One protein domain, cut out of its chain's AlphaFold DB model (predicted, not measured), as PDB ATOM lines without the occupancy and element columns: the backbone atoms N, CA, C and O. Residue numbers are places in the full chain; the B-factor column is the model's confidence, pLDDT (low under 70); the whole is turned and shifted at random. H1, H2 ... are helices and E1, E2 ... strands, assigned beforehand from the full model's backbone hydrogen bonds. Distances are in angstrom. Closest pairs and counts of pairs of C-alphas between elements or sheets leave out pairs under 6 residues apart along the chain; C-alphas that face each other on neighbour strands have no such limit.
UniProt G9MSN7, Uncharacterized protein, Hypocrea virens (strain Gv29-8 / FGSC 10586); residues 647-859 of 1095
ATOM      1  N   VAL A 647      41.463 -31.526  78.724       82.12
ATOM      2  CA  VAL A 647      42.937 -31.535  78.710       82.12
ATOM      3  C   VAL A 647      43.394 -32.017  77.336       82.12
ATOM      4  O   VAL A 647      42.859 -32.986  76.807       82.12
ATOM      5  N   GLY A 648      44.312 -31.292  76.692       80.44
ATOM      6  CA  GLY A 648      44.749 -31.585  75.315       80.44
ATOM      7  C   GLY A 648      43.668 -31.440  74.225       80.44
ATOM      8  O   GLY A 648      43.965 -31.625  73.051       80.44
ATOM      9  N   GLY A 649      42.432 -31.084  74.596       78.12
ATOM     10  CA  GLY A 649      41.257 -31.036  73.716       78.12
ATOM     11  C   GLY A 649      40.230 -32.145  73.982       78.12
ATOM     12  O   GLY A 649      39.089 -32.018  73.545       78.12
ATOM     13  N   GLU A 650      40.590 -33.180  74.746       80.75
ATOM     14  CA  GLU A 650      39.700 -34.285  75.124       80.75
ATOM     15  C   GLU A 650      39.179 -34.124  76.559       80.75
ATOM     16  O   GLU A 650      39.760 -33.398  77.364       80.75
ATOM     17  N   PHE A 651      38.063 -34.780  76.896       84.94
ATOM     18  CA  PHE A 651      37.505 -34.697  78.248       84.94
ATOM     19  C   PHE A 651      38.342 -35.487  79.261       84.94
ATOM     20  O   PHE A 651      38.698 -36.640  79.038       84.94
ATOM     21  N   CYS A 652      38.590 -34.872  80.414       83.56
ATOM     22  CA  CYS A 652      39.238 -35.474  81.571       83.56
ATOM     23  C   CYS A 652      38.315 -36.571  82.150       83.56
ATOM     24  O   CYS A 652      37.425 -36.278  82.936       83.56
ATOM     25  N   LEU A 653      38.462 -37.838  81.737       83.75
ATOM     26  CA  LEU A 653      37.545 -38.933  82.122       83.75
ATOM     27  C   LEU A 653      37.776 -39.508  83.538       83.75
ATOM     28  O   LEU A 653      37.205 -40.538  83.889       83.75
ATOM     29  N   GLU A 654      38.585 -38.855  84.372       86.00
ATOM     30  CA  GLU A 654      38.830 -39.290  85.751       86.00
ATOM     31  C   GLU A 654      37.574 -39.173  86.633       86.00
ATOM     32  O   GLU A 654      36.824 -38.191  86.574       86.00
ATOM     33  N   LEU A 655      37.362 -40.165  87.503       77.31
ATOM     34  CA  LEU A 655      36.327 -40.129  88.538       77.31
ATOM     35  C   LEU A 655      36.700 -39.100  89.612       77.31
ATOM     36  O   LEU A 655      37.818 -39.087  90.115       77.31
ATOM     37  N   THR A 656      35.758 -38.232  89.981       72.81
ATOM     38  CA  THR A 656      36.082 -37.046  90.796       72.81
ATOM     39  C   THR A 656      35.972 -37.216  92.309       72.81
ATOM     40  O   THR A 656      36.301 -36.274  93.025       72.81
ATOM     41  N   GLY A 657      35.511 -38.366  92.819       70.88
ATOM     42  CA  GLY A 657      35.311 -38.569  94.265       70.88
ATOM     43  C   GLY A 657      34.433 -37.470  94.879       70.88
ATOM     44  O   GLY A 657      34.879 -36.726  95.745       70.88
ATOM     45  N   GLY A 658      33.251 -37.242  94.297       68.00
ATOM     46  CA  GLY A 658      32.349 -36.139  94.659       68.00
ATOM     47  C   GLY A 658      32.811 -34.730  94.246       68.00
ATOM     48  O   GLY A 658      31.999 -33.813  94.223       68.00
ATOM     49  N   SER A 659      34.072 -34.518  93.866       80.50
ATOM     50  CA  SER A 659      34.642 -33.175  93.694       80.50
ATOM     51  C   SER A 659      33.979 -32.332  92.590       80.50
ATOM     52  O   SER A 659      34.035 -32.666  91.402       80.50
ATOM     53  N   VAL A 660      33.426 -31.174  92.973       89.44
ATOM     54  CA  VAL A 660      32.779 -30.194  92.078       89.44
ATOM     55  C   VAL A 660      33.501 -28.845  92.052       89.44
ATOM     56  O   VAL A 660      34.159 -28.449  93.013       89.44
ATOM     57  N   CYS A 661      33.326 -28.108  90.955       92.75
ATOM     58  CA  CYS A 661      33.636 -26.687  90.868       92.75
ATOM     59  C   CYS A 661      32.734 -25.884  91.815       92.75
ATOM     60  O   CYS A 661      31.508 -25.921  91.704       92.75
ATOM     61  N   GLN A 662      33.343 -25.111  92.710       92.31
ATOM     62  CA  GLN A 662      32.664 -24.329  93.745       92.31
ATOM     63  C   GLN A 662      32.184 -22.945  93.268       92.31
ATOM     64  O   GLN A 662      31.741 -22.132  94.080       92.31
ATOM     65  N   SER A 663      32.275 -22.647  91.966       91.44
ATOM     66  CA  SER A 663      31.803 -21.374  91.418       91.44
ATOM     67  C   SER A 663      30.271 -21.266  91.495       91.44
ATOM     68  O   SER A 663      29.589 -22.104  90.897       91.44
ATOM     69  N   PRO A 664      29.691 -20.222  92.122       87.06
ATOM     70  CA  PRO A 664      28.237 -20.043  92.224       87.06
ATOM     71  C   PRO A 664      27.544 -19.733  90.884       87.06
ATOM     72  O   PRO A 664      26.315 -19.741  90.817       87.06
ATOM     73  N   SER A 665      28.297 -19.470  89.809       84.81
ATOM     74  CA  SER A 665      27.762 -19.430  88.437       84.81
ATOM     75  C   SER A 665      27.263 -20.803  87.963       84.81
ATOM     76  O   SER A 665      26.362 -20.873  87.124       84.81
ATOM     77  N   HIS A 666      27.767 -21.900  88.542       80.50
ATOM     78  CA  HIS A 666      27.077 -23.185  88.511       80.50
ATOM     79  C   HIS A 666      25.872 -23.113  89.456       80.50
ATOM     80  O   HIS A 666      25.962 -23.419  90.644       80.50
ATOM     81  N   GLY A 667      24.719 -22.705  88.918       72.44
ATOM     82  CA  GLY A 667      23.457 -22.768  89.656       72.44
ATOM     83  C   GLY A 667      23.197 -24.187  90.186       72.44
ATOM     84  O   GLY A 667      23.595 -25.162  89.551       72.44
ATOM     85  N   ALA A 668      22.494 -24.294  91.320       69.88
ATOM     86  CA  ALA A 668      22.413 -25.473  92.208       69.88
ATOM     87  C   ALA A 668      22.002 -26.837  91.591       69.88
ATOM     88  O   ALA A 668      21.987 -27.848  92.285       69.88
ATOM     89  N   TRP A 669      21.675 -26.878  90.301       56.50
ATOM     90  CA  TRP A 669      21.278 -28.059  89.529       56.50
ATOM     91  C   TRP A 669      22.383 -28.578  88.588       56.50
ATOM     92  O   TRP A 669      22.158 -29.540  87.858       56.50
ATOM     93  N   ALA A 670      23.544 -27.915  88.540       68.25
ATOM     94  CA  ALA A 670      24.576 -28.112  87.522       68.25
ATOM     95  C   ALA A 670      25.974 -28.339  88.127       68.25
ATOM     96  O   ALA A 670      26.921 -27.625  87.799       68.25
ATOM     97  N   ALA A 671      26.094 -29.348  88.997       77.69
ATOM     98  CA  ALA A 671      27.370 -29.833  89.525       77.69
ATOM     99  C   ALA A 671      28.364 -30.121  88.381       77.69
ATOM    100  O   ALA A 671      28.176 -31.037  87.578       77.69
ATOM    101  N   PHE A 672      29.411 -29.300  88.277       86.00
ATOM    102  CA  PHE A 672      30.445 -29.432  87.253       86.00
ATOM    103  C   PHE A 672      31.668 -30.077  87.893       86.00
ATOM    104  O   PHE A 672      32.376 -29.443  88.673       86.00
ATOM    105  N   HIS A 673      31.870 -31.359  87.616       90.38
ATOM    106  CA  HIS A 673      32.850 -32.185  88.311       90.38
ATOM    107  C   HIS A 673      34.288 -31.889  87.864       90.38
ATOM    108  O   HIS A 673      34.571 -31.800  86.668       90.38
ATOM    109  N   VAL A 674      35.206 -31.750  88.823       92.31
ATOM    110  CA  VAL A 674      36.626 -31.431  88.585       92.31
ATOM    111  C   VAL A 674      37.488 -32.369  89.432       92.31
ATOM    112  O   VAL A 674      37.452 -32.280  90.660       92.31
ATOM    113  N   CYS A 675      38.247 -33.282  88.815       92.62
ATOM    114  CA  CYS A 675      39.179 -34.154  89.547       92.62
ATOM    115  C   CYS A 675      40.370 -33.344  90.091       92.62
ATOM    116  O   CYS A 675      40.559 -32.178  89.739       92.62
ATOM    117  N   SER A 676      41.170 -33.932  90.983       91.44
ATOM    118  CA  SER A 676      42.311 -33.217  91.578       91.44
ATOM    119  C   SER A 676      43.393 -32.889  90.544       91.44
ATOM    120  O   SER A 676      43.877 -31.760  90.537       91.44
ATOM    121  N   SER A 677      43.667 -33.800  89.608       92.31
ATOM    122  CA  SER A 677      44.619 -33.641  88.501       92.31
ATOM    123  C   SER A 677      44.263 -32.435  87.621       92.31
ATOM    124  O   SER A 677      45.035 -31.486  87.499       92.31
ATOM    125  N   CYS A 678      43.040 -32.406  87.081       94.31
ATOM    126  CA  CYS A 678      42.562 -31.326  86.216       94.31
ATOM    127  C   CYS A 678      42.304 -30.011  86.998       94.31
ATOM    128  O   CYS A 678      42.433 -28.925  86.431       94.31
ATOM    129  N   ASN A 679      42.063 -30.069  88.320       93.75
ATOM    130  CA  ASN A 679      42.094 -28.888  89.194       93.75
ATOM    131  C   ASN A 679      43.508 -28.288  89.290       93.75
ATOM    132  O   ASN A 679      43.682 -27.114  88.976       93.75
ATOM    133  N   GLN A 680      44.505 -29.081  89.698       92.69
ATOM    134  CA  GLN A 680      45.902 -28.652  89.857       92.69
ATOM    135  C   GLN A 680      46.496 -28.158  88.539       92.69
ATOM    136  O   GLN A 680      47.120 -27.102  88.502       92.69
ATOM    137  N   TRP A 681      46.226 -28.868  87.440       93.50
ATOM    138  CA  TRP A 681      46.647 -28.465  86.104       93.50
ATOM    139  C   TRP A 681      46.139 -27.060  85.752       93.50
ATOM    140  O   TRP A 681      46.925 -26.233  85.306       93.50
ATOM    141  N   SER A 682      44.877 -26.733  86.062       93.56
ATOM    142  CA  SER A 682      44.349 -25.375  85.852       93.56
ATOM    143  C   SER A 682      44.967 -24.302  86.767       93.56
ATOM    144  O   SER A 682      44.952 -23.129  86.405       93.56
ATOM    145  N   VAL A 683      45.526 -24.670  87.930       93.69
ATOM    146  CA  VAL A 683      46.297 -23.750  88.794       93.69
ATOM    147  C   VAL A 683      47.680 -23.505  88.197       93.69
ATOM    148  O   VAL A 683      48.083 -22.356  88.049       93.69
ATOM    149  N   HIS A 684      48.382 -24.567  87.796       91.94
ATOM    150  CA  HIS A 684      49.689 -24.454  87.148       91.94
ATOM    151  C   HIS A 684      49.588 -23.701  85.811       91.94
ATOM    152  O   HIS A 684      50.458 -22.896  85.491       91.94
ATOM    153  N   GLU A 685      48.520 -23.911  85.039       92.06
ATOM    154  CA  GLU A 685      48.272 -23.186  83.791       92.06
ATOM    155  C   GLU A 685      48.027 -21.687  84.031       92.06
ATOM    156  O   GLU A 685      48.524 -20.864  83.266       92.06
ATOM    157  N   LEU A 686      47.323 -21.320  85.109       92.69
ATOM    158  CA  LEU A 686      47.123 -19.923  85.514       92.69
ATOM    159  C   LEU A 686      48.430 -19.247  85.974       92.69
ATOM    160  O   LEU A 686      48.625 -18.057  85.741       92.69
ATOM    161  N   MET A 687      49.309 -20.018  86.621       88.94
ATOM    162  CA  MET A 687      50.606 -19.583  87.157       88.94
ATOM    163  C   MET A 687      51.748 -19.577  86.125       88.94
ATOM    164  O   MET A 687      52.862 -19.200  86.475       88.94
ATOM    165  N   ARG A 688      51.521 -20.012  84.876       85.94
ATOM    166  CA  ARG A 688      52.555 -19.985  83.825       85.94
ATOM    167  C   ARG A 688      52.759 -18.578  83.275       85.94
ATOM    168  O   ARG A 688      51.792 -17.922  82.889       85.94
ATOM    169  N   ASP A 689      54.025 -18.189  83.146       72.19
ATOM    170  CA  ASP A 689      54.445 -16.889  82.615       72.19
ATOM    171  C   ASP A 689      53.837 -16.606  81.233       72.19
ATOM    172  O   ASP A 689      53.310 -15.517  81.013       72.19
ATOM    173  N   ASP A 690      53.783 -17.618  80.355       75.62
ATOM    174  CA  ASP A 690      53.160 -17.575  79.019       75.62
ATOM    175  C   ASP A 690      51.730 -16.996  79.009       75.62
ATOM    176  O   ASP A 690      51.307 -16.384  78.027       75.62
ATOM    177  N   ASN A 691      50.969 -17.221  80.088       69.00
ATOM    178  CA  ASN A 691      49.570 -16.814  80.216       69.00
ATOM    179  C   ASN A 691      49.388 -15.484  80.969       69.00
ATOM    180  O   ASN A 691      48.278 -14.955  80.968       69.00
ATOM    181  N   LEU A 692      50.438 -14.955  81.617       62.50
ATOM    182  CA  LEU A 692      50.494 -13.662  82.332       62.50
ATOM    183  C   LEU A 692      49.405 -13.403  83.404       62.50
ATOM    184  O   LEU A 692      49.318 -12.300  83.941       62.50
ATOM    185  N   ALA A 693      48.571 -14.392  83.734       71.44
ATOM    186  CA  ALA A 693      47.329 -14.181  84.478       71.44
ATOM    187  C   ALA A 693      47.506 -14.088  86.004       71.44
ATOM    188  O   ALA A 693      46.693 -13.436  86.665       71.44
ATOM    189  N   LEU A 694      48.526 -14.752  86.568       86.31
ATOM    190  CA  LEU A 694      48.793 -14.750  88.012       86.31
ATOM    191  C   LEU A 694      50.288 -14.924  88.369       86.31
ATOM    192  O   LEU A 694      50.630 -15.713  89.243       86.31
ATOM    193  N   THR A 695      51.207 -14.206  87.711       87.62
ATOM    194  CA  THR A 695      52.641 -14.231  88.090       87.62
ATOM    195  C   THR A 695      52.883 -13.605  89.476       87.62
ATOM    196  O   THR A 695      52.013 -12.904  90.009       87.62
ATOM    197  N   VAL A 696      54.074 -13.800  90.062       84.75
ATOM    198  CA  VAL A 696      54.458 -13.178  91.349       84.75
ATOM    199  C   VAL A 696      54.262 -11.657  91.309       84.75
ATOM    200  O   VAL A 696      53.567 -11.117  92.167       84.75
ATOM    201  N   ASP A 697      54.737 -10.991  90.255       85.69
ATOM    202  CA  ASP A 697      54.565  -9.553  90.024       85.69
ATOM    203  C   ASP A 697      53.089  -9.126  90.028       85.69
ATOM    204  O   ASP A 697      52.743  -8.071  90.568       85.69
ATOM    205  N   THR A 698      52.179  -9.927  89.459       87.75
ATOM    206  CA  THR A 698      50.739  -9.611  89.521       87.75
ATOM    207  C   THR A 698      50.197  -9.720  90.944       87.75
ATOM    208  O   THR A 698      49.419  -8.862  91.362       87.75
ATOM    209  N   MET A 699      50.644 -10.713  91.722       88.25
ATOM    210  CA  MET A 699      50.271 -10.882  93.132       88.25
ATOM    211  C   MET A 699      50.877  -9.806  94.040       88.25
ATOM    212  O   MET A 699      50.258  -9.447  95.042       88.25
ATOM    213  N   GLU A 700      52.022  -9.227  93.677       88.00
ATOM    214  CA  GLU A 700      52.533  -8.011  94.312       88.00
ATOM    215  C   GLU A 700      51.699  -6.782  93.942       88.00
ATOM    216  O   GLU A 700      51.327  -6.011  94.822       88.00
ATOM    217  N   ASN A 701      51.317  -6.615  92.670       89.88
ATOM    218  CA  ASN A 701      50.461  -5.499  92.244       89.88
ATOM    219  C   ASN A 701      49.028  -5.579  92.819       89.88
ATOM    220  O   ASN A 701      48.353  -4.558  92.916       89.88
ATOM    221  N   MET A 702      48.571  -6.741  93.305       92.12
ATOM    222  CA  MET A 702      47.351  -6.846  94.129       92.12
ATOM    223  C   MET A 702      47.465  -6.144  95.491       92.12
ATOM    224  O   MET A 702      46.443  -5.936  96.153       92.12
ATOM    225  N   ARG A 703      48.681  -5.807  95.938       92.00
ATOM    226  CA  ARG A 703      48.979  -5.229  97.251       92.00
ATOM    227  C   ARG A 703      49.293  -3.740  97.103       92.00
ATOM    228  O   ARG A 703      50.248  -3.341  96.443       92.00
ATOM    229  N   ALA A 704      48.525  -2.900  97.786       90.88
ATOM    230  CA  ALA A 704      48.889  -1.512  98.016       90.88
ATOM    231  C   ALA A 704      49.576  -1.389  99.381       90.88
ATOM    232  O   ALA A 704      48.920  -1.324 100.424       90.88
ATOM    233  N   TYR A 705      50.907  -1.415  99.357       90.88
ATOM    234  CA  TYR A 705      51.749  -1.285 100.542       90.88
ATOM    235  C   TYR A 705      51.563   0.071 101.237       90.88
ATOM    236  O   TYR A 705      51.344   1.102 100.595       90.88
ATOM    237  N   LEU A 706      51.639   0.067 102.567       88.94
ATOM    238  CA  LEU A 706      51.640   1.287 103.372       88.94
ATOM    239  C   LEU A 706      53.070   1.846 103.487       88.94
ATOM    240  O   LEU A 706      54.041   1.088 103.455       88.94
ATOM    241  N   CYS A 707      53.208   3.165 103.645       88.38
ATOM    242  CA  CYS A 707      54.475   3.782 104.057       88.38
ATOM    243  C   CYS A 707      54.848   3.373 105.496       88.38
ATOM    244  O   CYS A 707      53.976   2.935 106.250       88.38
ATOM    245  N   ASP A 708      56.118   3.538 105.885       86.62
ATOM    246  CA  ASP A 708      56.637   3.142 107.210       86.62
ATOM    247  C   ASP A 708      55.786   3.671 108.369       86.62
ATOM    248  O   ASP A 708      55.426   2.905 109.264       86.62
ATOM    249  N   ASP A 709      55.437   4.961 108.342       87.25
ATOM    250  CA  ASP A 709      54.654   5.591 109.404       87.25
ATOM    251  C   ASP A 709      53.285   4.921 109.534       87.25
ATOM    252  O   ASP A 709      52.934   4.431 110.607       87.25
ATOM    253  N   CYS A 710      52.537   4.795 108.432       87.94
ATOM    254  CA  CYS A 710      51.245   4.116 108.445       87.94
ATOM    255  C   CYS A 710      51.371   2.632 108.819       87.94
ATOM    256  O   CYS A 710      50.592   2.169 109.648       87.94
ATOM    257  N   ALA A 711      52.342   1.894 108.275       89.00
ATOM    258  CA  ALA A 711      52.563   0.477 108.573       89.00
ATOM    259  C   ALA A 711      52.860   0.252 110.064       89.00
ATOM    260  O   ALA A 711      52.212  -0.566 110.722       89.00
ATOM    261  N   ALA A 712      53.777   1.037 110.632       87.19
ATOM    262  CA  ALA A 712      54.108   0.982 112.046       87.19
ATOM    263  C   ALA A 712      52.946   1.473 112.925       87.19
ATOM    264  O   ALA A 712      52.765   0.982 114.037       87.19
ATOM    265  N   GLU A 713      52.148   2.448 112.488       86.50
ATOM    266  CA  GLU A 713      50.965   2.898 113.227       86.50
ATOM    267  C   GLU A 713      49.845   1.853 113.256       86.50
ATOM    268  O   GLU A 713      49.429   1.480 114.355       86.50
ATOM    269  N   VAL A 714      49.426   1.295 112.114       85.75
ATOM    270  CA  VAL A 714      48.404   0.227 112.087       85.75
ATOM    271  C   VAL A 714      48.890  -1.052 112.773       85.75
ATOM    272  O   VAL A 714      48.108  -1.744 113.423       85.75
ATOM    273  N   GLY A 715      50.196  -1.328 112.702       83.06
ATOM    274  CA  GLY A 715      50.850  -2.439 113.388       83.06
ATOM    275  C   GLY A 715      50.946  -2.292 114.912       83.06
ATOM    276  O   GLY A 715      51.162  -3.290 115.604       83.06
ATOM    277  N   ARG A 716      50.760  -1.075 115.450       83.25
ATOM    278  CA  ARG A 716      50.750  -0.771 116.896       83.25
ATOM    279  C   ARG A 716      49.345  -0.537 117.459       83.25
ATOM    280  O   ARG A 716      49.127  -0.862 118.626       83.25
ATOM    281  N   ASP A 717      48.431   0.034 116.674       78.88
ATOM    282  CA  ASP A 717      47.051   0.334 117.074       78.88
ATOM    283  C   ASP A 717      46.078   0.328 115.878       78.88
ATOM    284  O   ASP A 717      46.104   1.201 115.007       78.88
ATOM    285  N   VAL A 718      45.135  -0.619 115.885       70.06
ATOM    286  CA  VAL A 718      44.094  -0.739 114.853       70.06
ATOM    287  C   VAL A 718      43.108   0.442 114.854       70.06
ATOM    288  O   VAL A 718      42.471   0.704 113.837       70.06
ATOM    289  N   HIS A 719      43.006   1.230 115.930       71.31
ATOM    290  CA  HIS A 719      42.160   2.433 115.924       71.31
ATOM    291  C   HIS A 719      42.721   3.547 115.038       71.31
ATOM    292  O   HIS A 719      41.977   4.446 114.643       71.31
ATOM    293  N   LYS A 720      43.999   3.477 114.647       72.19
ATOM    294  CA  LYS A 720      44.525   4.348 113.595       72.19
ATOM    295  C   LYS A 720      44.014   3.942 112.213       72.19
ATOM    296  O   LYS A 720      43.640   4.820 111.444       72.19
ATOM    297  N   VAL A 721      43.820   2.644 111.949       65.38
ATOM    298  CA  VAL A 721      43.144   2.154 110.728       65.38
ATOM    299  C   VAL A 721      41.742   2.755 110.570       65.38
ATOM    300  O   VAL A 721      41.351   3.093 109.458       65.38
ATOM    301  N   LEU A 722      40.997   2.960 111.667       63.31
ATOM    302  CA  LEU A 722      39.664   3.585 111.622       63.31
ATOM    303  C   LEU A 722      39.674   5.017 111.058       63.31
ATOM    304  O   LEU A 722      38.659   5.442 110.511       63.31
ATOM    305  N   LYS A 723      40.790   5.756 111.158       63.53
ATOM    306  CA  LYS A 723      40.936   7.073 110.511       63.53
ATOM    307  C   LYS A 723      41.157   6.963 109.003       63.53
ATOM    308  O   LYS A 723      40.730   7.836 108.262       63.53
ATOM    309  N   HIS A 724      41.787   5.881 108.561       56.09
ATOM    310  CA  HIS A 724      42.132   5.599 107.166       56.09
ATOM    311  C   HIS A 724      41.051   4.741 106.477       56.09
ATOM    312  O   HIS A 724      41.319   3.913 105.604       56.09
ATOM    313  N   ARG A 725      39.794   4.886 106.917       64.69
ATOM    314  CA  ARG A 725      38.683   4.023 106.516       64.69
ATOM    315  C   ARG A 725      38.057   4.480 105.199       64.69
ATOM    316  O   ARG A 725      37.063   5.198 105.180       64.69
ATOM    317  N   ILE A 726      38.617   3.980 104.106       58.69
ATOM    318  CA  ILE A 726      38.273   4.385 102.736       58.69
ATOM    319  C   ILE A 726      36.847   4.007 102.287       58.69
ATOM    320  O   ILE A 726      36.259   4.747 101.508       58.69
ATOM    321  N   THR A 727      36.248   2.915 102.784       53.75
ATOM    322  CA  THR A 727      34.777   2.716 102.904       53.75
ATOM    323  C   THR A 727      34.454   1.336 103.495       53.75
ATOM    324  O   THR A 727      35.220   0.387 103.345       53.75
ATOM    325  N   GLY A 728      33.279   1.198 104.118       70.12
ATOM    326  CA  GLY A 728      32.628  -0.097 104.351       70.12
ATOM    327  C   GLY A 728      33.260  -1.028 105.399       70.12
ATOM    328  O   GLY A 728      34.067  -0.636 106.249       70.12
ATOM    329  N   ASN A 729      32.833  -2.296 105.361       76.44
ATOM    330  CA  ASN A 729      33.264  -3.335 106.299       76.44
ATOM    331  C   ASN A 729      34.717  -3.750 106.030       76.44
ATOM    332  O   ASN A 729      34.999  -4.423 105.036       76.44
ATOM    333  N   LEU A 730      35.627  -3.399 106.938       85.31
ATOM    334  CA  LEU A 730      37.050  -3.675 106.776       85.31
ATOM    335  C   LEU A 730      37.417  -5.019 107.409       85.31
ATOM    336  O   LEU A 730      37.276  -5.211 108.618       85.31
ATOM    337  N   ASN A 731      37.927  -5.938 106.591       89.75
ATOM    338  CA  ASN A 731      38.517  -7.185 107.071       89.75
ATOM    339  C   ASN A 731      40.003  -6.955 107.369       89.75
ATOM    340  O   ASN A 731      40.714  -6.444 106.501       89.75
ATOM    341  N   VAL A 732      40.460  -7.336 108.564       90.06
ATOM    342  CA  VAL A 732      41.861  -7.203 108.998       90.06
ATOM    343  C   VAL A 732      42.475  -8.587 109.205       90.06
ATOM    344  O   VAL A 732      41.880  -9.432 109.879       90.06
ATOM    345  N   TRP A 733      43.659  -8.788 108.629       91.88
ATOM    346  CA  TRP A 733      44.417 -10.042 108.601       91.88
ATOM    347  C   TRP A 733      45.825  -9.838 109.176       91.88
ATOM    348  O   TRP A 733      46.429  -8.784 108.966       91.88
ATOM    349  N   GLY A 734      46.369 -10.852 109.846       89.69
ATOM    350  CA  GLY A 734      47.726 -10.820 110.398       89.69
ATOM    351  C   GLY A 734      47.824 -10.250 111.820       89.69
ATOM    352  O   GLY A 734      46.965  -9.507 112.286       89.69
ATOM    353  N   TRP A 735      48.880 -10.636 112.541       79.50
ATOM    354  CA  TRP A 735      48.940 -10.587 114.006       79.50
ATOM    355  C   TRP A 735      49.368  -9.234 114.603       79.50
ATOM    356  O   TRP A 735      50.494  -8.778 114.417       79.50
ATOM    357  N   CYS A 736      48.529  -8.615 115.440       72.00
ATOM    358  CA  CYS A 736      48.930  -7.476 116.274       72.00
ATOM    359  C   CYS A 736      48.988  -7.846 117.760       72.00
ATOM    360  O   CYS A 736      47.977  -8.175 118.380       72.00
ATOM    361  N   LYS A 737      50.175  -7.667 118.361       63.88
ATOM    362  CA  LYS A 737      50.466  -7.850 119.800       63.88
ATOM    363  C   LYS A 737      49.610  -6.983 120.741       63.88
ATOM    364  O   LYS A 737      49.689  -7.145 121.955       63.88
ATOM    365  N   ARG A 738      48.854  -6.023 120.199       63.06
ATOM    366  CA  ARG A 738      47.949  -5.119 120.921       63.06
ATOM    367  C   ARG A 738      46.556  -5.042 120.294       63.06
ATOM    368  O   ARG A 738      45.868  -4.043 120.495       63.06
ATOM    369  N   PHE A 739      46.109  -6.066 119.562       65.50
ATOM    370  CA  PHE A 739      44.672  -6.163 119.314       65.50
ATOM    371  C   PHE A 739      43.941  -6.221 120.661       65.50
ATOM    372  O   PHE A 739      44.278  -7.064 121.497       65.50
ATOM    373  N   PRO A 740      42.946  -5.350 120.890       56.09
ATOM    374  CA  PRO A 740      41.960  -5.623 121.914       56.09
ATOM    375  C   PRO A 740      41.260  -6.942 121.562       56.09
ATOM    376  O   PRO A 740      41.035  -7.228 120.383       56.09
ATOM    377  N   ASP A 741      40.861  -7.714 122.574       62.19
ATOM    378  CA  ASP A 741      39.790  -8.706 122.408       62.19
ATOM    379  C   ASP A 741      38.627  -8.041 121.630       62.19
ATOM    380  O   ASP A 741      38.334  -6.874 121.918       62.19
ATOM    381  N   PRO A 742      37.967  -8.703 120.658       60.31
ATOM    382  CA  PRO A 742      36.900  -8.092 119.860       60.31
ATOM    383  C   PRO A 742      35.801  -7.383 120.674       60.31
ATOM    384  O   PRO A 742      35.219  -6.414 120.189       60.31
ATOM    385  N   SER A 743      35.558  -7.801 121.922       61.06
ATOM    386  CA  SER A 743      34.644  -7.143 122.873       61.06
ATOM    387  C   SER A 743      35.083  -5.744 123.343       61.06
ATOM    388  O   SER A 743      34.254  -4.973 123.826       61.06
ATOM    389  N   ASN A 744      36.364  -5.398 123.190       62.75
ATOM    390  CA  ASN A 744      36.953  -4.102 123.535       62.75
ATOM    391  C   ASN A 744      37.040  -3.131 122.341       62.75
ATOM    392  O   ASN A 744      37.490  -1.999 122.523       62.75
ATOM    393  N   ILE A 745      36.608  -3.525 121.135       65.25
ATOM    394  CA  ILE A 745      36.419  -2.569 120.033       65.25
ATOM    395  C   ILE A 745      35.253  -1.639 120.423       65.25
ATOM    396  O   ILE A 745      34.150  -2.134 120.672       65.25
ATOM    397  N   PRO A 746      35.438  -0.305 120.492       63.03
ATOM    398  CA  PRO A 746      34.379   0.593 120.941       63.03
ATOM    399  C   PRO A 746      33.135   0.494 120.040       63.03
ATOM    400  O   PRO A 746      33.276   0.635 118.827       63.03
ATOM    401  N   PRO A 747      31.907   0.336 120.577       65.19
ATOM    402  CA  PRO A 747      30.711   0.146 119.747       65.19
ATOM    403  C   PRO A 747      30.435   1.262 118.727       65.19
ATOM    404  O   PRO A 747      29.824   1.013 117.697       65.19
ATOM    405  N   TRP A 748      30.912   2.490 118.963       63.78
ATOM    406  CA  TRP A 748      30.788   3.586 117.993       63.78
ATOM    407  C   TRP A 748      31.653   3.394 116.731       63.78
ATOM    408  O   TRP A 748      31.352   3.965 115.687       63.78
ATOM    409  N   ALA A 749      32.699   2.564 116.793       59.59
ATOM    410  CA  ALA A 749      33.551   2.242 115.647       59.59
ATOM    411  C   ALA A 749      32.875   1.294 114.635       59.59
ATOM    412  O   ALA A 749      33.371   1.146 113.517       59.59
ATOM    413  N   SER A 750      31.755   0.655 115.006       59.50
ATOM    414  CA  SER A 750      30.954  -0.177 114.096       59.50
ATOM    415  C   SER A 750      29.766   0.562 113.465       59.50
ATOM    416  O   SER A 750      29.283   0.136 112.416       59.50
ATOM    417  N   THR A 751      29.301   1.670 114.057       57.84
ATOM    418  CA  THR A 751      28.138   2.426 113.558       57.84
ATOM    419  C   THR A 751      28.477   3.497 112.523       57.84
ATOM    420  O   THR A 751      27.583   3.908 111.788       57.84
ATOM    421  N   ILE A 752      29.739   3.929 112.415       53.47
ATOM    422  CA  ILE A 752      30.181   4.922 111.421       53.47
ATOM    423  C   ILE A 752      31.161   4.258 110.440       53.47
ATOM    424  O   ILE A 752      32.269   3.853 110.797       53.47
ATOM    425  N   GLY A 753      30.721   4.106 109.188       57.66
ATOM    426  CA  GLY A 753      31.480   3.470 108.102       57.66
ATOM    427  C   GLY A 753      31.404   1.934 108.032       57.66
ATOM    428  O   GLY A 753      31.947   1.361 107.091       57.66
ATOM    429  N   GLY A 754      30.736   1.261 108.978       68.56
ATOM    430  CA  GLY A 754      30.535  -0.201 109.010       68.56
ATOM    431  C   GLY A 754      31.345  -0.926 110.096       68.56
ATOM    432  O   GLY A 754      31.992  -0.308 110.936       68.56
ATOM    433  N   GLY A 755      31.401  -2.258 110.067       76.25
ATOM    434  CA  GLY A 755      32.175  -3.059 111.029       76.25
ATOM    435  C   GLY A 755      33.655  -3.230 110.655       76.25
ATOM    436  O   GLY A 755      33.984  -3.346 109.477       76.25
ATOM    437  N   ILE A 756      34.553  -3.283 111.645       80.44
ATOM    438  CA  ILE A 756      35.843  -3.979 111.482       80.44
ATOM    439  C   ILE A 756      35.611  -5.454 111.814       80.44
ATOM    440  O   ILE A 756      34.928  -5.777 112.784       80.44
ATOM    441  N   THR A 757      36.175  -6.359 111.022       85.44
ATOM    442  CA  THR A 757      36.184  -7.796 111.317       85.44
ATOM    443  C   THR A 757      37.614  -8.309 111.255       85.44
ATOM    444  O   THR A 757      38.204  -8.375 110.178       85.44
ATOM    445  N   TYR A 758      38.175  -8.688 112.404       85.94
ATOM    446  CA  TYR A 758      39.418  -9.457 112.424       85.94
ATOM    447  C   TYR A 758      39.163 -10.866 111.882       85.94
ATOM    448  O   TYR A 758      38.089 -11.434 112.110       85.94
ATOM    449  N   LYS A 759      40.122 -11.414 111.134       89.88
ATOM    450  CA  LYS A 759      39.958 -12.685 110.417       89.88
ATOM    451  C   LYS A 759      41.031 -13.739 110.704       89.88
ATOM    452  O   LYS A 759      40.971 -14.811 110.113       89.88
ATOM    453  N   GLY A 760      41.939 -13.470 111.641       88.25
ATOM    454  CA  GLY A 760      43.055 -14.360 111.958       88.25
ATOM    455  C   GLY A 760      44.295 -14.044 111.126       88.25
ATOM    456  O   GLY A 760      44.501 -12.904 110.704       88.25
ATOM    457  N   ASP A 761      45.128 -15.059 110.935       88.88
ATOM    458  CA  ASP A 761      46.437 -14.935 110.297       88.88
ATOM    459  C   ASP A 761      46.347 -14.586 108.804       88.88
ATOM    460  O   ASP A 761      45.309 -14.742 108.154       88.88
ATOM    461  N   ALA A 762      47.439 -14.049 108.263       90.50
ATOM    462  CA  ALA A 762      47.490 -13.602 106.880       90.50
ATOM    463  C   ALA A 762      47.727 -14.769 105.907       90.50
ATOM    464  O   ALA A 762      48.501 -15.684 106.174       90.50
ATOM    465  N   TYR A 763      47.096 -14.706 104.737       91.00
ATOM    466  CA  TYR A 763      47.352 -15.632 103.634       91.00
ATOM    467  C   TYR A 763      48.592 -15.209 102.842       91.00
ATOM    468  O   TYR A 763      48.666 -14.061 102.410       91.00
ATOM    469  N   LEU A 764      49.497 -16.149 102.558       83.81
ATOM    470  CA  LEU A 764      50.783 -15.912 101.877       83.81
ATOM    471  C   LEU A 764      50.676 -14.998 100.637       83.81
ATOM    472  O   LEU A 764      51.395 -14.008 100.522       83.81
ATOM    473  N   SER A 765      49.734 -15.281  99.733       86.38
ATOM    474  CA  SER A 765      49.678 -14.641  98.410       86.38
ATOM    475  C   SER A 765      49.234 -13.174  98.418       86.38
ATOM    476  O   SER A 765      49.891 -12.331  97.809       86.38
ATOM    477  N   THR A 766      48.150 -12.833  99.120       89.44
ATOM    478  CA  THR A 766      47.574 -11.466  99.125       89.44
ATOM    479  C   THR A 766      47.356 -10.881 100.523       89.44
ATOM    480  O   THR A 766      46.763  -9.813 100.663       89.44
ATOM    481  N   GLY A 767      47.777 -11.577 101.578       90.94
ATOM    482  CA  GLY A 767      47.420 -11.302 102.974       90.94
ATOM    483  C   GLY A 767      45.977 -11.691 103.326       90.94
ATOM    484  O   GLY A 767      45.711 -12.207 104.407       90.94
ATOM    485  N   CYS A 768      45.055 -11.557 102.375       93.31
ATOM    486  CA  CYS A 768      43.680 -12.048 102.434       93.31
ATOM    487  C   CYS A 768      43.441 -13.223 101.447       93.31
ATOM    488  O   CYS A 768      44.286 -13.463 100.581       93.31
ATOM    489  N   PRO A 769      42.275 -13.907 101.485       93.31
ATOM    490  CA  PRO A 769      41.956 -15.057 100.625       93.31
ATOM    491  C   PRO A 769      41.864 -14.814  99.107       93.31
ATOM    492  O   PRO A 769      41.443 -15.724  98.400       93.31
ATOM    493  N   CYS A 770      42.137 -13.616  98.577       93.19
ATOM    494  CA  CYS A 770      41.829 -13.294  97.176       93.19
ATOM    495  C   CYS A 770      42.612 -14.151  96.173       93.19
ATOM    496  O   CYS A 770      41.987 -14.866  95.395       93.19
ATOM    497  N   ALA A 771      43.945 -14.156  96.221       91.06
ATOM    498  CA  ALA A 771      44.725 -15.061  95.375       91.06
ATOM    499  C   ALA A 771      44.567 -16.536  95.808       91.06
ATOM    500  O   ALA A 771      44.443 -17.412  94.955       91.06
ATOM    501  N   THR A 772      44.423 -16.819  97.111       91.00
ATOM    502  CA  THR A 772      44.196 -18.183  97.636       91.00
ATOM    503  C   THR A 772      42.945 -18.854  97.052       91.00
ATOM    504  O   THR A 772      42.926 -20.059  96.813       91.00
ATOM    505  N   LYS A 773      41.887 -18.080  96.780       93.19
ATOM    506  CA  LYS A 773      40.666 -18.563  96.116       93.19
ATOM    507  C   LYS A 773      40.874 -18.938  94.646       93.19
ATOM    508  O   LYS A 773      40.034 -19.645  94.100       93.19
ATOM    509  N   LEU A 774      41.961 -18.498  94.013       93.00
ATOM    510  CA  LEU A 774      42.338 -18.901  92.656       93.00
ATOM    511  C   LEU A 774      43.327 -20.073  92.632       93.00
ATOM    512  O   LEU A 774      43.405 -20.744  91.606       93.00
ATOM    513  N   THR A 775      44.022 -20.375  93.733       91.44
ATOM    514  CA  THR A 775      44.957 -21.512  93.828       91.44
ATOM    515  C   THR A 775      44.346 -22.723  94.532       91.44
ATOM    516  O   THR A 775      44.210 -23.785  93.933       91.44
ATOM    517  N   VAL A 776      43.914 -22.567  95.785       91.12
ATOM    518  CA  VAL A 776      43.462 -23.674  96.644       91.12
ATOM    519  C   VAL A 776      42.048 -24.134  96.291       91.12
ATOM    520  O   VAL A 776      41.752 -25.329  96.327       91.12
ATOM    521  N   GLN A 777      41.148 -23.206  95.947       92.88
ATOM    522  CA  GLN A 777      39.745 -23.572  95.754       92.88
ATOM    523  C   GLN A 777      39.504 -24.362  94.473       92.88
ATOM    524  O   GLN A 777      40.110 -24.125  93.418       92.88
ATOM    525  N   ARG A 778      38.563 -25.310  94.577       93.12
ATOM    526  CA  ARG A 778      38.230 -26.202  93.475       93.12
ATOM    527  C   ARG A 778      37.360 -25.482  92.458       93.12
ATOM    528  O   ARG A 778      36.164 -25.290  92.667       93.12
ATOM    529  N   LEU A 779      37.976 -25.083  91.355       94.06
ATOM    530  CA  LEU A 779      37.355 -24.355  90.256       94.06
ATOM    531  C   LEU A 779      37.601 -25.112  88.954       94.06
ATOM    532  O   LEU A 779      38.673 -25.681  88.752       94.06
ATOM    533  N   CYS A 780      36.610 -25.092  88.068       94.56
ATOM    534  CA  CYS A 780      36.814 -25.510  86.690       94.56
ATOM    535  C   CYS A 780      37.728 -24.503  85.977       94.56
ATOM    536  O   CYS A 780      37.712 -23.314  86.321       94.56
ATOM    537  N   ARG A 781      38.500 -24.953  84.980       93.75
ATOM    538  CA  ARG A 781      39.493 -24.136  84.257       93.75
ATOM    539  C   ARG A 781      38.882 -22.812  83.807       93.75
ATOM    540  O   ARG A 781      39.380 -21.747  84.153       93.75
ATOM    541  N   TYR A 782      37.738 -22.889  83.123       93.31
ATOM    542  CA  TYR A 782      37.002 -21.722  82.636       93.31
ATOM    543  C   TYR A 782      36.717 -20.688  83.740       93.31
ATOM    544  O   TYR A 782      37.048 -19.518  83.566       93.31
ATOM    545  N   HIS A 783      36.163 -21.101  84.887       94.31
ATOM    546  CA  HIS A 783      35.874 -20.157  85.969       94.31
ATOM    547  C   HIS A 783      37.140 -19.672  86.685       94.31
ATOM    548  O   HIS A 783      37.154 -18.527  87.125       94.31
ATOM    549  N   ARG A 784      38.208 -20.476  86.783       94.94
ATOM    550  CA  ARG A 784      39.475 -20.019  87.380       94.94
ATOM    551  C   ARG A 784      40.074 -18.856  86.582       94.94
ATOM    552  O   ARG A 784      40.402 -17.834  87.178       94.94
ATOM    553  N   PHE A 785      40.116 -18.974  85.253       93.44
ATOM    554  CA  PHE A 785      40.542 -17.887  84.366       93.44
ATOM    555  C   PHE A 785      39.552 -16.706  84.371       93.44
ATOM    556  O   PHE A 785      39.978 -15.576  84.580       93.44
ATOM    557  N   GLU A 786      38.233 -16.935  84.277       92.38
ATOM    558  CA  GLU A 786      37.234 -15.845  84.334       92.38
ATOM    559  C   GLU A 786      37.305 -15.048  85.657       92.38
ATOM    560  O   GLU A 786      37.040 -13.844  85.691       92.38
ATOM    561  N   TYR A 787      37.658 -15.701  86.768       94.00
ATOM    562  CA  TYR A 787      37.863 -15.033  88.050       94.00
ATOM    563  C   TYR A 787      39.223 -14.334  88.169       94.00
ATOM    564  O   TYR A 787      39.275 -13.284  88.810       94.00
ATOM    565  N   ALA A 788      40.281 -14.844  87.534       93.31
ATOM    566  CA  ALA A 788      41.562 -14.148  87.428       93.31
ATOM    567  C   ALA A 788      41.439 -12.863  86.591       93.31
ATOM    568  O   ALA A 788      41.814 -11.795  87.071       93.31
ATOM    569  N   ASP A 789      40.793 -12.925  85.421       90.19
ATOM    570  CA  ASP A 789      40.508 -11.758  84.569       90.19
ATOM    571  C   ASP A 789      39.771 -10.658  85.349       90.19
ATOM    572  O   ASP A 789      40.129  -9.478  85.288       90.19
ATOM    573  N   LYS A 790      38.747 -11.034  86.130       90.19
ATOM    574  CA  LYS A 790      37.985 -10.105  86.983       90.19
ATOM    575  C   LYS A 790      38.817  -9.532  88.124       90.19
ATOM    576  O   LYS A 790      38.642  -8.362  88.460       90.19
ATOM    577  N   LEU A 791      39.690 -10.341  88.724       92.56
ATOM    578  CA  LEU A 791      40.597  -9.914  89.784       92.56
ATOM    579  C   LEU A 791      41.573  -8.869  89.233       92.56
ATOM    580  O   LEU A 791      41.612  -7.750  89.745       92.56
ATOM    581  N   MET A 792      42.279  -9.186  88.147       91.56
ATOM    582  CA  MET A 792      43.224  -8.274  87.499       91.56
ATOM    583  C   MET A 792      42.534  -7.007  86.983       91.56
ATOM    584  O   MET A 792      43.044  -5.908  87.188       91.56
ATOM    585  N   SER A 793      41.317  -7.125  86.441       90.31
ATOM    586  CA  SER A 793      40.486  -5.966  86.079       90.31
ATOM    587  C   SER A 793      40.168  -5.062  87.278       90.31
ATOM    588  O   SER A 793      40.081  -3.848  87.115       90.31
ATOM    589  N   GLN A 794      39.979  -5.613  88.481       92.25
ATOM    590  CA  GLN A 794      39.731  -4.812  89.684       92.25
ATOM    591  C   GLN A 794      41.013  -4.142  90.200       92.25
ATOM    592  O   GLN A 794      40.976  -2.962  90.541       92.25
ATOM    593  N   VAL A 795      42.148  -4.848  90.196       92.62
ATOM    594  CA  VAL A 795      43.467  -4.276  90.532       92.62
ATOM    595  C   VAL A 795      43.804  -3.109  89.602       92.62
ATOM    596  O   VAL A 795      44.145  -2.025  90.074       92.62
ATOM    597  N   GLN A 796      43.622  -3.304  88.294       92.50
ATOM    598  CA  GLN A 796      43.883  -2.289  87.279       92.50
ATOM    599  C   GLN A 796      43.025  -1.035  87.494       92.50
ATOM    600  O   GLN A 796      43.580   0.058  87.548       92.50
ATOM    601  N   LYS A 797      41.708  -1.166  87.727       90.75
ATOM    602  CA  LYS A 797      40.842  -0.017  88.071       90.75
ATOM    603  C   LYS A 797      41.332   0.743  89.306       90.75
ATOM    604  O   LYS A 797      41.265   1.968  89.329       90.75
ATOM    605  N   MET A 798      41.786   0.038  90.347       90.38
ATOM    606  CA  MET A 798      42.269   0.685  91.570       90.38
ATOM    607  C   MET A 798      43.577   1.449  91.326       90.38
ATOM    608  O   MET A 798      43.712   2.574  91.804       90.38
ATOM    609  N   HIS A 799      44.510   0.891  90.549       90.19
ATOM    610  CA  HIS A 799      45.723   1.601  90.135       90.19
ATOM    611  C   HIS A 799      45.429   2.770  89.185       90.19
ATOM    612  O   HIS A 799      46.004   3.843  89.359       90.19
ATOM    613  N   GLU A 800      44.507   2.620  88.233       90.06
ATOM    614  CA  GLU A 800      44.042   3.713  87.371       90.06
ATOM    615  C   GLU A 800      43.410   4.839  88.190       90.06
ATOM    616  O   GLU A 800      43.729   6.004  87.962       90.06
ATOM    617  N   TRP A 801      42.585   4.514  89.188       89.06
ATOM    618  CA  TRP A 801      42.028   5.504  90.104       89.06
ATOM    619  C   TRP A 801      43.117   6.219  90.921       89.06
ATOM    620  O   TRP A 801      43.084   7.447  91.009       89.06
ATOM    621  N   GLN A 802      44.109   5.498  91.468       87.62
ATOM    622  CA  GLN A 802      45.252   6.132  92.145       87.62
ATOM    623  C   GLN A 802      45.991   7.089  91.199       87.62
ATOM    624  O   GLN A 802      46.262   8.236  91.553       87.62
ATOM    625  N   GLN A 803      46.270   6.636  89.976       87.50
ATOM    626  CA  GLN A 803      47.010   7.395  88.974       87.50
ATOM    627  C   GLN A 803      46.243   8.636  88.493       87.50
ATOM    628  O   GLN A 803      46.850   9.685  88.298       87.50
ATOM    629  N   GLN A 804      44.919   8.547  88.347       87.50
ATOM    630  CA  GLN A 804      44.049   9.672  87.981       87.50
ATOM    631  C   GLN A 804      43.859  10.672  89.133       87.50
ATOM    632  O   GLN A 804      43.748  11.869  88.882       87.50
ATOM    633  N   THR A 805      43.831  10.198  90.383       86.12
ATOM    634  CA  THR A 805      43.522  11.028  91.563       86.12
ATOM    635  C   THR A 805      44.759  11.699  92.162       86.12
ATOM    636  O   THR A 805      44.681  12.845  92.596       86.12
ATOM    637  N   TYR A 806      45.906  11.011  92.170       84.75
ATOM    638  CA  TYR A 806      47.135  11.457  92.847       84.75
ATOM    639  C   TYR A 806      48.363  11.545  91.926       84.75
ATOM    640  O   TYR A 806      49.431  11.967  92.371       84.75
ATOM    641  N   GLY A 807      48.256  11.119  90.660       88.94
ATOM    642  CA  GLY A 807      49.367  11.112  89.697       88.94
ATOM    643  C   GLY A 807      50.441  10.037  89.931       88.94
ATOM    644  O   GLY A 807      51.420   9.994  89.187       88.94
ATOM    645  N   ARG A 808      50.281   9.186  90.953       85.38
ATOM    646  CA  ARG A 808      51.215   8.119  91.361       85.38
ATOM    647  C   ARG A 808      50.501   7.075  92.229       85.38
ATOM    648  O   ARG A 808      49.422   7.344  92.761       85.38
ATOM    649  N   LYS A 809      51.122   5.905  92.436       85.94
ATOM    650  CA  LYS A 809      50.734   4.990  93.527       85.94
ATOM    651  C   LYS A 809      50.968   5.702  94.872       85.94
ATOM    652  O   LYS A 809      52.038   6.265  95.084       85.94
ATOM    653  N   VAL A 810      49.976   5.671  95.764       85.81
ATOM    654  CA  VAL A 810      50.005   6.317  97.094       85.81
ATOM    655  C   VAL A 810      49.673   5.334  98.217       85.81
ATOM    656  O   VAL A 810      49.016   4.316  97.993       85.81
ATOM    657  N   CYS A 811      50.103   5.659  99.437       86.81
ATOM    658  CA  CYS A 811      49.768   4.913 100.646       86.81
ATOM    659  C   CYS A 811      48.269   5.060 100.974       86.81
ATOM    660  O   CYS A 811      47.800   6.163 101.244       86.81
ATOM    661  N   PHE A 812      47.524   3.949 101.027       84.50
ATOM    662  CA  PHE A 812      46.097   3.932 101.411       84.50
ATOM    663  C   PHE A 812      45.846   4.272 102.896       84.50
ATOM    664  O   PHE A 812      44.699   4.390 103.317       84.50
ATOM    665  N   GLY A 813      46.907   4.431 103.692       82.88
ATOM    666  CA  GLY A 813      46.846   5.013 105.027       82.88
ATOM    667  C   GLY A 813      46.647   6.527 104.943       82.88
ATOM    668  O   GLY A 813      45.521   7.019 104.952       82.88
ATOM    669  N   CYS A 814      47.745   7.279 104.868       82.75
ATOM    670  CA  CYS A 814      47.705   8.742 104.875       82.75
ATOM    671  C   CYS A 814      46.964   9.358 103.674       82.75
ATOM    672  O   CYS A 814      46.406  10.438 103.826       82.75
ATOM    673  N   LEU A 815      46.977   8.712 102.497       81.62
ATOM    674  CA  LEU A 815      46.613   9.297 101.191       81.62
ATOM    675  C   LEU A 815      47.407  10.569 100.816       81.62
ATOM    676  O   LEU A 815      47.164  11.170  99.770       81.62
ATOM    677  N   GLU A 816      48.393  10.954 101.629       74.94
ATOM    678  CA  GLU A 816      49.338  12.026 101.347       74.94
ATOM    679  C   GLU A 816      50.275  11.579 100.227       74.94
ATOM    680  O   GLU A 816      50.958  10.559 100.330       74.94
ATOM    681  N   ALA A 817      50.305  12.344  99.138       60.19
ATOM    682  CA  ALA A 817      51.037  11.945  97.944       60.19
ATOM    683  C   ALA A 817      52.567  11.972  98.134       60.19
ATOM    684  O   ALA A 817      53.273  11.240  97.444       60.19
ATOM    685  N   ASP A 818      53.082  12.815  99.035       63.81
ATOM    686  CA  ASP A 818      54.507  13.168  99.094       63.81
ATOM    687  C   ASP A 818      55.407  12.204  99.877       63.81
ATOM    688  O   ASP A 818      56.625  12.269  99.712       63.81
ATOM    689  N   GLN A 819      54.855  11.258 100.647       64.25
ATOM    690  CA  GLN A 819      55.651  10.115 101.106       64.25
ATOM    691  C   GLN A 819      55.725   9.052  99.995       64.25
ATOM    692  O   GLN A 819      54.682   8.525  99.595       64.25
ATOM    693  N   PRO A 820      56.923   8.684  99.496       62.00
ATOM    694  CA  PRO A 820      57.047   7.588  98.545       62.00
ATOM    695  C   PRO A 820      56.612   6.274  99.204       62.00
ATOM    696  O   PRO A 820      57.050   5.935 100.305       62.00
ATOM    697  N   VAL A 821      55.758   5.512  98.518       66.38
ATOM    698  CA  VAL A 821      55.451   4.134  98.921       66.38
ATOM    699  C   VAL A 821      56.740   3.322  98.822       66.38
ATOM    700  O   VAL A 821      57.412   3.359  97.791       66.38
ATOM    701  N   LYS A 822      57.100   2.613  99.896       63.03
ATOM    702  CA  LYS A 822      58.304   1.778  99.924       63.03
ATOM    703  C   LYS A 822      58.243   0.631  98.916       63.03
ATOM    704  O   LYS A 822      57.167   0.166  98.540       63.03
ATOM    705  N   ASN A 823      59.427   0.126  98.573       62.81
ATOM    706  CA  ASN A 823      59.588  -1.147  97.881       62.81
ATOM    707  C   ASN A 823      58.872  -2.274  98.649       62.81
ATOM    708  O   ASN A 823      58.879  -2.305  99.884       62.81
ATOM    709  N   ALA A 824      58.282  -3.211  97.903       61.06
ATOM    710  CA  ALA A 824      57.441  -4.297  98.410       61.06
ATOM    711  C   ALA A 824      58.095  -5.149  99.520       61.06
ATOM    712  O   ALA A 824      57.412  -5.639 100.416       61.06
ATOM    713  N   SER A 825      59.423  -5.270  99.490       63.09
ATOM    714  CA  SER A 825      60.242  -6.064 100.412       63.09
ATOM    715  C   SER A 825      60.267  -5.575 101.866       63.09
ATOM    716  O   SER A 825      60.577  -6.359 102.759       63.09
ATOM    717  N   GLU A 826      59.986  -4.293 102.125       70.94
ATOM    718  CA  GLU A 826      60.181  -3.689 103.457       70.94
ATOM    719  C   GLU A 826      58.886  -3.424 104.239       70.94
ATOM    720  O   GLU A 826      58.915  -3.362 105.471       70.94
ATOM    721  N   SER A 827      57.748  -3.246 103.562       79.12
ATOM    722  CA  SER A 827      56.512  -2.826 104.233       79.12
ATOM    723  C   SER A 827      55.747  -4.010 104.826       79.12
ATOM    724  O   SER A 827      55.221  -4.868 104.120       79.12
ATOM    725  N   THR A 828      55.630  -4.036 106.155       87.19
ATOM    726  CA  THR A 828      54.967  -5.117 106.908       87.19
ATOM    727  C   THR A 828      53.434  -5.061 106.874       87.19
ATOM    728  O   THR A 828      52.786  -5.885 107.529       87.19
ATOM    729  N   ALA A 829      52.841  -4.101 106.150       90.38
ATOM    730  CA  ALA A 829      51.396  -3.913 106.051       90.38
ATOM    731  C   ALA A 829      50.958  -3.385 104.670       90.38
ATOM    732  O   ALA A 829      51.558  -2.464 104.114       90.38
ATOM    733  N   TRP A 830      49.867  -3.933 104.135       92.38
ATOM    734  CA  TRP A 830      49.312  -3.564 102.826       92.38
ATOM    735  C   TRP A 830      47.805  -3.799 102.758       92.38
ATOM    736  O   TRP A 830      47.265  -4.691 103.416       92.38
ATOM    737  N   GLN A 831      47.117  -3.040 101.907       91.50
ATOM    738  CA  GLN A 831      45.720  -3.287 101.561       91.50
ATOM    739  C   GLN A 831      45.627  -4.099 100.263       91.50
ATOM    740  O   GLN A 831      46.310  -3.804  99.285       91.50
ATOM    741  N   CYS A 832      44.776  -5.123 100.230       93.62
ATOM    742  CA  CYS A 832      44.490  -5.870  99.008       93.62
ATOM    743  C   CYS A 832      43.531  -5.075  98.110       93.62
ATOM    744  O   CYS A 832      42.378  -4.837  98.481       93.62
ATOM    745  N   LEU A 833      43.980  -4.719  96.903       92.50
ATOM    746  CA  LEU A 833      43.223  -3.912  95.939       92.50
ATOM    747  C   LEU A 833      41.965  -4.604  95.393       92.50
ATOM    748  O   LEU A 833      41.074  -3.947  94.864       92.50
ATOM    749  N   VAL A 834      41.857  -5.924  95.560       92.31
ATOM    750  CA  VAL A 834      40.698  -6.712  95.115       92.31
ATOM    751  C   VAL A 834      39.498  -6.544  96.050       92.31
ATOM    752  O   VAL A 834      38.369  -6.435  95.590       92.31
ATOM    753  N   CYS A 835      39.717  -6.562  97.369       91.94
ATOM    754  CA  CYS A 835      38.633  -6.659  98.359       91.94
ATOM    755  C   CYS A 835      38.692  -5.613  99.480       91.94
ATOM    756  O   CYS A 835      37.898  -5.687 100.417       91.94
ATOM    757  N   GLY A 836      39.658  -4.693  99.437       90.44
ATOM    758  CA  GLY A 836      39.876  -3.678 100.466       90.44
ATOM    759  C   GLY A 836      40.374  -4.227 101.807       90.44
ATOM    760  O   GLY A 836      40.531  -3.457 102.750       90.44
ATOM    761  N   GLY A 837      40.626  -5.536 101.930       91.38
ATOM    762  CA  GLY A 837      41.118  -6.150 103.165       91.38
ATOM    763  C   GLY A 837      42.524  -5.666 103.518       91.38
ATOM    764  O   GLY A 837      43.410  -5.689 102.664       91.38
ATOM    765  N   LEU A 838      42.729  -5.247 104.767       91.88
ATOM    766  CA  LEU A 838      44.027  -4.809 105.277       91.88
ATOM    767  C   LEU A 838      44.793  -5.994 105.872       91.88
ATOM    768  O   LEU A 838      44.233  -6.783 106.632       91.88
ATOM    769  N   THR A 839      46.084  -6.065 105.578       92.19
ATOM    770  CA  THR A 839      47.031  -7.015 106.167       92.19
ATOM    771  C   THR A 839      48.034  -6.243 107.013       92.19
ATOM    772  O   THR A 839      48.523  -5.207 106.563       92.19
ATOM    773  N   VAL A 840      48.336  -6.713 108.226       91.12
ATOM    774  CA  VAL A 840      49.256  -6.039 109.159       91.12
ATOM    775  C   VAL A 840      50.305  -6.982 109.743       91.12
ATOM    776  O   VAL A 840      50.059  -8.177 109.922       91.12
ATOM    777  N   ASN A 841      51.458  -6.415 110.110       82.44
ATOM    778  CA  ASN A 841      52.528  -7.072 110.864       82.44
ATOM    779  C   ASN A 841      52.965  -8.428 110.282       82.44
ATOM    780  O   ASN A 841      53.024  -9.416 111.012       82.44
ATOM    781  N   GLN A 842      53.272  -8.483 108.985       78.38
ATOM    782  CA  GLN A 842      53.775  -9.693 108.317       78.38
ATOM    783  C   GLN A 842      55.282  -9.595 108.000       78.38
ATOM    784  O   GLN A 842      55.654  -9.421 106.839       78.38
ATOM    785  N   PRO A 843      56.182  -9.671 109.004       66.75
ATOM    786  CA  PRO A 843      57.619  -9.715 108.753       66.75
ATOM    787  C   PRO A 843      57.991 -11.016 108.024       66.75
ATOM    788  O   PRO A 843      57.534 -12.092 108.396       66.75
ATOM    789  N   GLY A 844      58.823 -10.923 106.985       64.56
ATOM    790  CA  GLY A 844      59.321 -12.084 106.231       64.56
ATOM    791  C   GLY A 844      58.362 -12.674 105.185       64.56
ATOM    792  O   GLY A 844      58.822 -13.368 104.285       64.56
ATOM    793  N   MET A 845      57.063 -12.344 105.210       60.75
ATOM    794  CA  MET A 845      56.057 -12.891 104.273       60.75
ATOM    795  C   MET A 845      56.128 -12.301 102.841       60.75
ATOM    796  O   MET A 845      55.172 -12.377 102.070       60.75
ATOM    797  N   TRP A 846      57.263 -11.692 102.488       55.97
ATOM    798  CA  TRP A 846      57.630 -11.318 101.121       55.97
ATOM    799  C   TRP A 846      58.261 -12.489 100.358       55.97
ATOM    800  O   TRP A 846      58.137 -12.535  99.138       55.97
ATOM    801  N   TYR A 847      58.869 -13.467 101.046       52.56
ATOM    802  CA  TYR A 847      59.396 -14.670 100.397       52.56
ATOM    803  C   TYR A 847      58.275 -15.669 100.088       52.56
ATOM    804  O   TYR A 847      58.128 -16.720 100.710       52.56
ATOM    805  N   MET A 848      57.469 -15.314  99.090       56.31
ATOM    806  CA  MET A 848      56.762 -16.295  98.279       56.31
ATOM    807  C   MET A 848      57.843 -17.151  97.611       56.31
ATOM    808  O   MET A 848      58.574 -16.651  96.756       56.31
ATOM    809  N   GLY A 849      57.985 -18.416  98.012       54.94
ATOM    810  CA  GLY A 849      58.796 -19.350  97.235       54.94
ATOM    811  C   GLY A 849      58.242 -19.505  95.815       54.94
ATOM    812  O   GLY A 849      57.130 -19.059  95.518       54.94
ATOM    813  N   GLY A 850      59.015 -20.156  94.939       54.16
ATOM    814  CA  GLY A 850      58.581 -20.447  93.568       54.16
ATOM    815  C   GLY A 850      57.212 -21.150  93.516       54.16
ATOM    816  O   GLY A 850      56.785 -21.703  94.534       54.16
ATOM    817  N   PRO A 851      56.513 -21.141  92.361       55.09
ATOM    818  CA  PRO A 851      55.100 -21.532  92.244       55.09
ATOM    819  C   PRO A 851      54.703 -22.842  92.945       55.09
ATOM    820  O   PRO A 851      53.588 -22.947  93.456       55.09
ATOM    821  N   ASP A 852      55.626 -23.798  93.048       58.91
ATOM    822  CA  ASP A 852      55.479 -25.070  93.764       58.91
ATOM    823  C   ASP A 852      55.107 -24.929  95.254       58.91
ATOM    824  O   ASP A 852      54.451 -25.815  95.794       58.91
ATOM    825  N   GLN A 853      55.474 -23.824  95.920       62.59
ATOM    826  CA  GLN A 853      55.094 -23.528  97.315       62.59
ATOM    827  C   GLN A 853      53.707 -22.875  97.453       62.59
ATOM    828  O   GLN A 853      53.170 -22.792  98.557       62.59
ATOM    829  N   LEU A 854      53.109 -22.408  96.350       57.81
ATOM    830  CA  LEU A 854      51.722 -21.916  96.310       57.81
ATOM    831  C   LEU A 854      50.713 -23.031  96.002       57.81
ATOM    832  O   LEU A 854      49.499 -22.822  96.100       57.81
ATOM    833  N   ILE A 855      51.220 -24.208  95.638       58.34
ATOM    834  CA  ILE A 855      50.480 -25.456  95.515       58.34
ATOM    835  C   ILE A 855      50.625 -26.188  96.853       58.34
ATOM    836  O   ILE A 855      51.733 -26.405  97.330       58.34
ATOM    837  N   ASP A 856      49.501 -26.557  97.469       51.81
ATOM    838  CA  ASP A 856      49.485 -27.295  98.738       51.81
ATOM    839  C   ASP A 856      50.349 -28.575  98.632       51.81
ATOM    840  O   ASP A 856      50.065 -29.417  97.770       51.81
ATOM    841  N   PRO A 857      51.381 -28.764  99.481       44.75
ATOM    842  CA  PRO A 857      52.211 -29.967  99.467       44.75
ATOM    843  C   PRO A 857      51.412 -31.265  99.632       44.75
ATOM    844  O   PRO A 857      51.783 -32.283  99.052       44.75
ATOM    845  N   ALA A 858      50.279 -31.238 100.347       41.88
ATOM    846  CA  ALA A 858      49.389 -32.392 100.499       41.88
ATOM    847  C   ALA A 858      48.591 -32.731  99.222       41.88
ATOM    848  O   ALA A 858      47.915 -33.759  99.170       41.88
ATOM    849  N   LEU A 859      48.662 -31.884  98.188       43.47
ATOM    850  CA  LEU A 859      48.069 -32.118  96.873       43.47
ATOM    851  C   LEU A 859      49.084 -32.589  95.819       43.47
ATOM    852  O   LEU A 859      48.650 -33.000  94.742       43.47
TER     853      LEU A 859
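This is residues 647 to 859 of the 1095 residues of an uncharacterized protein of Hypocrea virens (strain Gv29-8 / FGSC 10586) (UniProt G9MSN7). Little regular structure: a loop-rich body with long H7 along one side, H1 and H6 at its first end, two tiny sheets toward the other. Of 213 printed residues, 83 are in named elements, mostly helix: H1-H2-E1-H3-H4-E2-H5-E3-H6-H7-E4. It is compact, radius of gyration of the C-alphas 19.0 A, spans 54, 38 and 31 A.

E2, residues 730 to 733, H5, 748 to 751, and E3, 756 to 758, form a strand-helix-strand unit, crossover right-handed, strands parallel, N 732 and O 757 3.0 A apart. E1, 703 to 705, and E4, 830 to 832, are antiparallel, N 704 and O 831 2.8 A apart. H6, 769 to 775, and H7, 781 to 806, form a hairpin, only just touching: 3 C-alpha pairs within 8 A. In H7 every O i to N i+4 pair is within hydrogen-bond range.

H7 runs 37.4 A from C-alpha 781 at (39.493, -24.136, 84.257) to C-alpha 806 at (47.135, 11.457, 92.847).

The printed part has no cut; links E2 to H5 and H7 to E4 are long; residues 843 to 859 are under pLDDT 70.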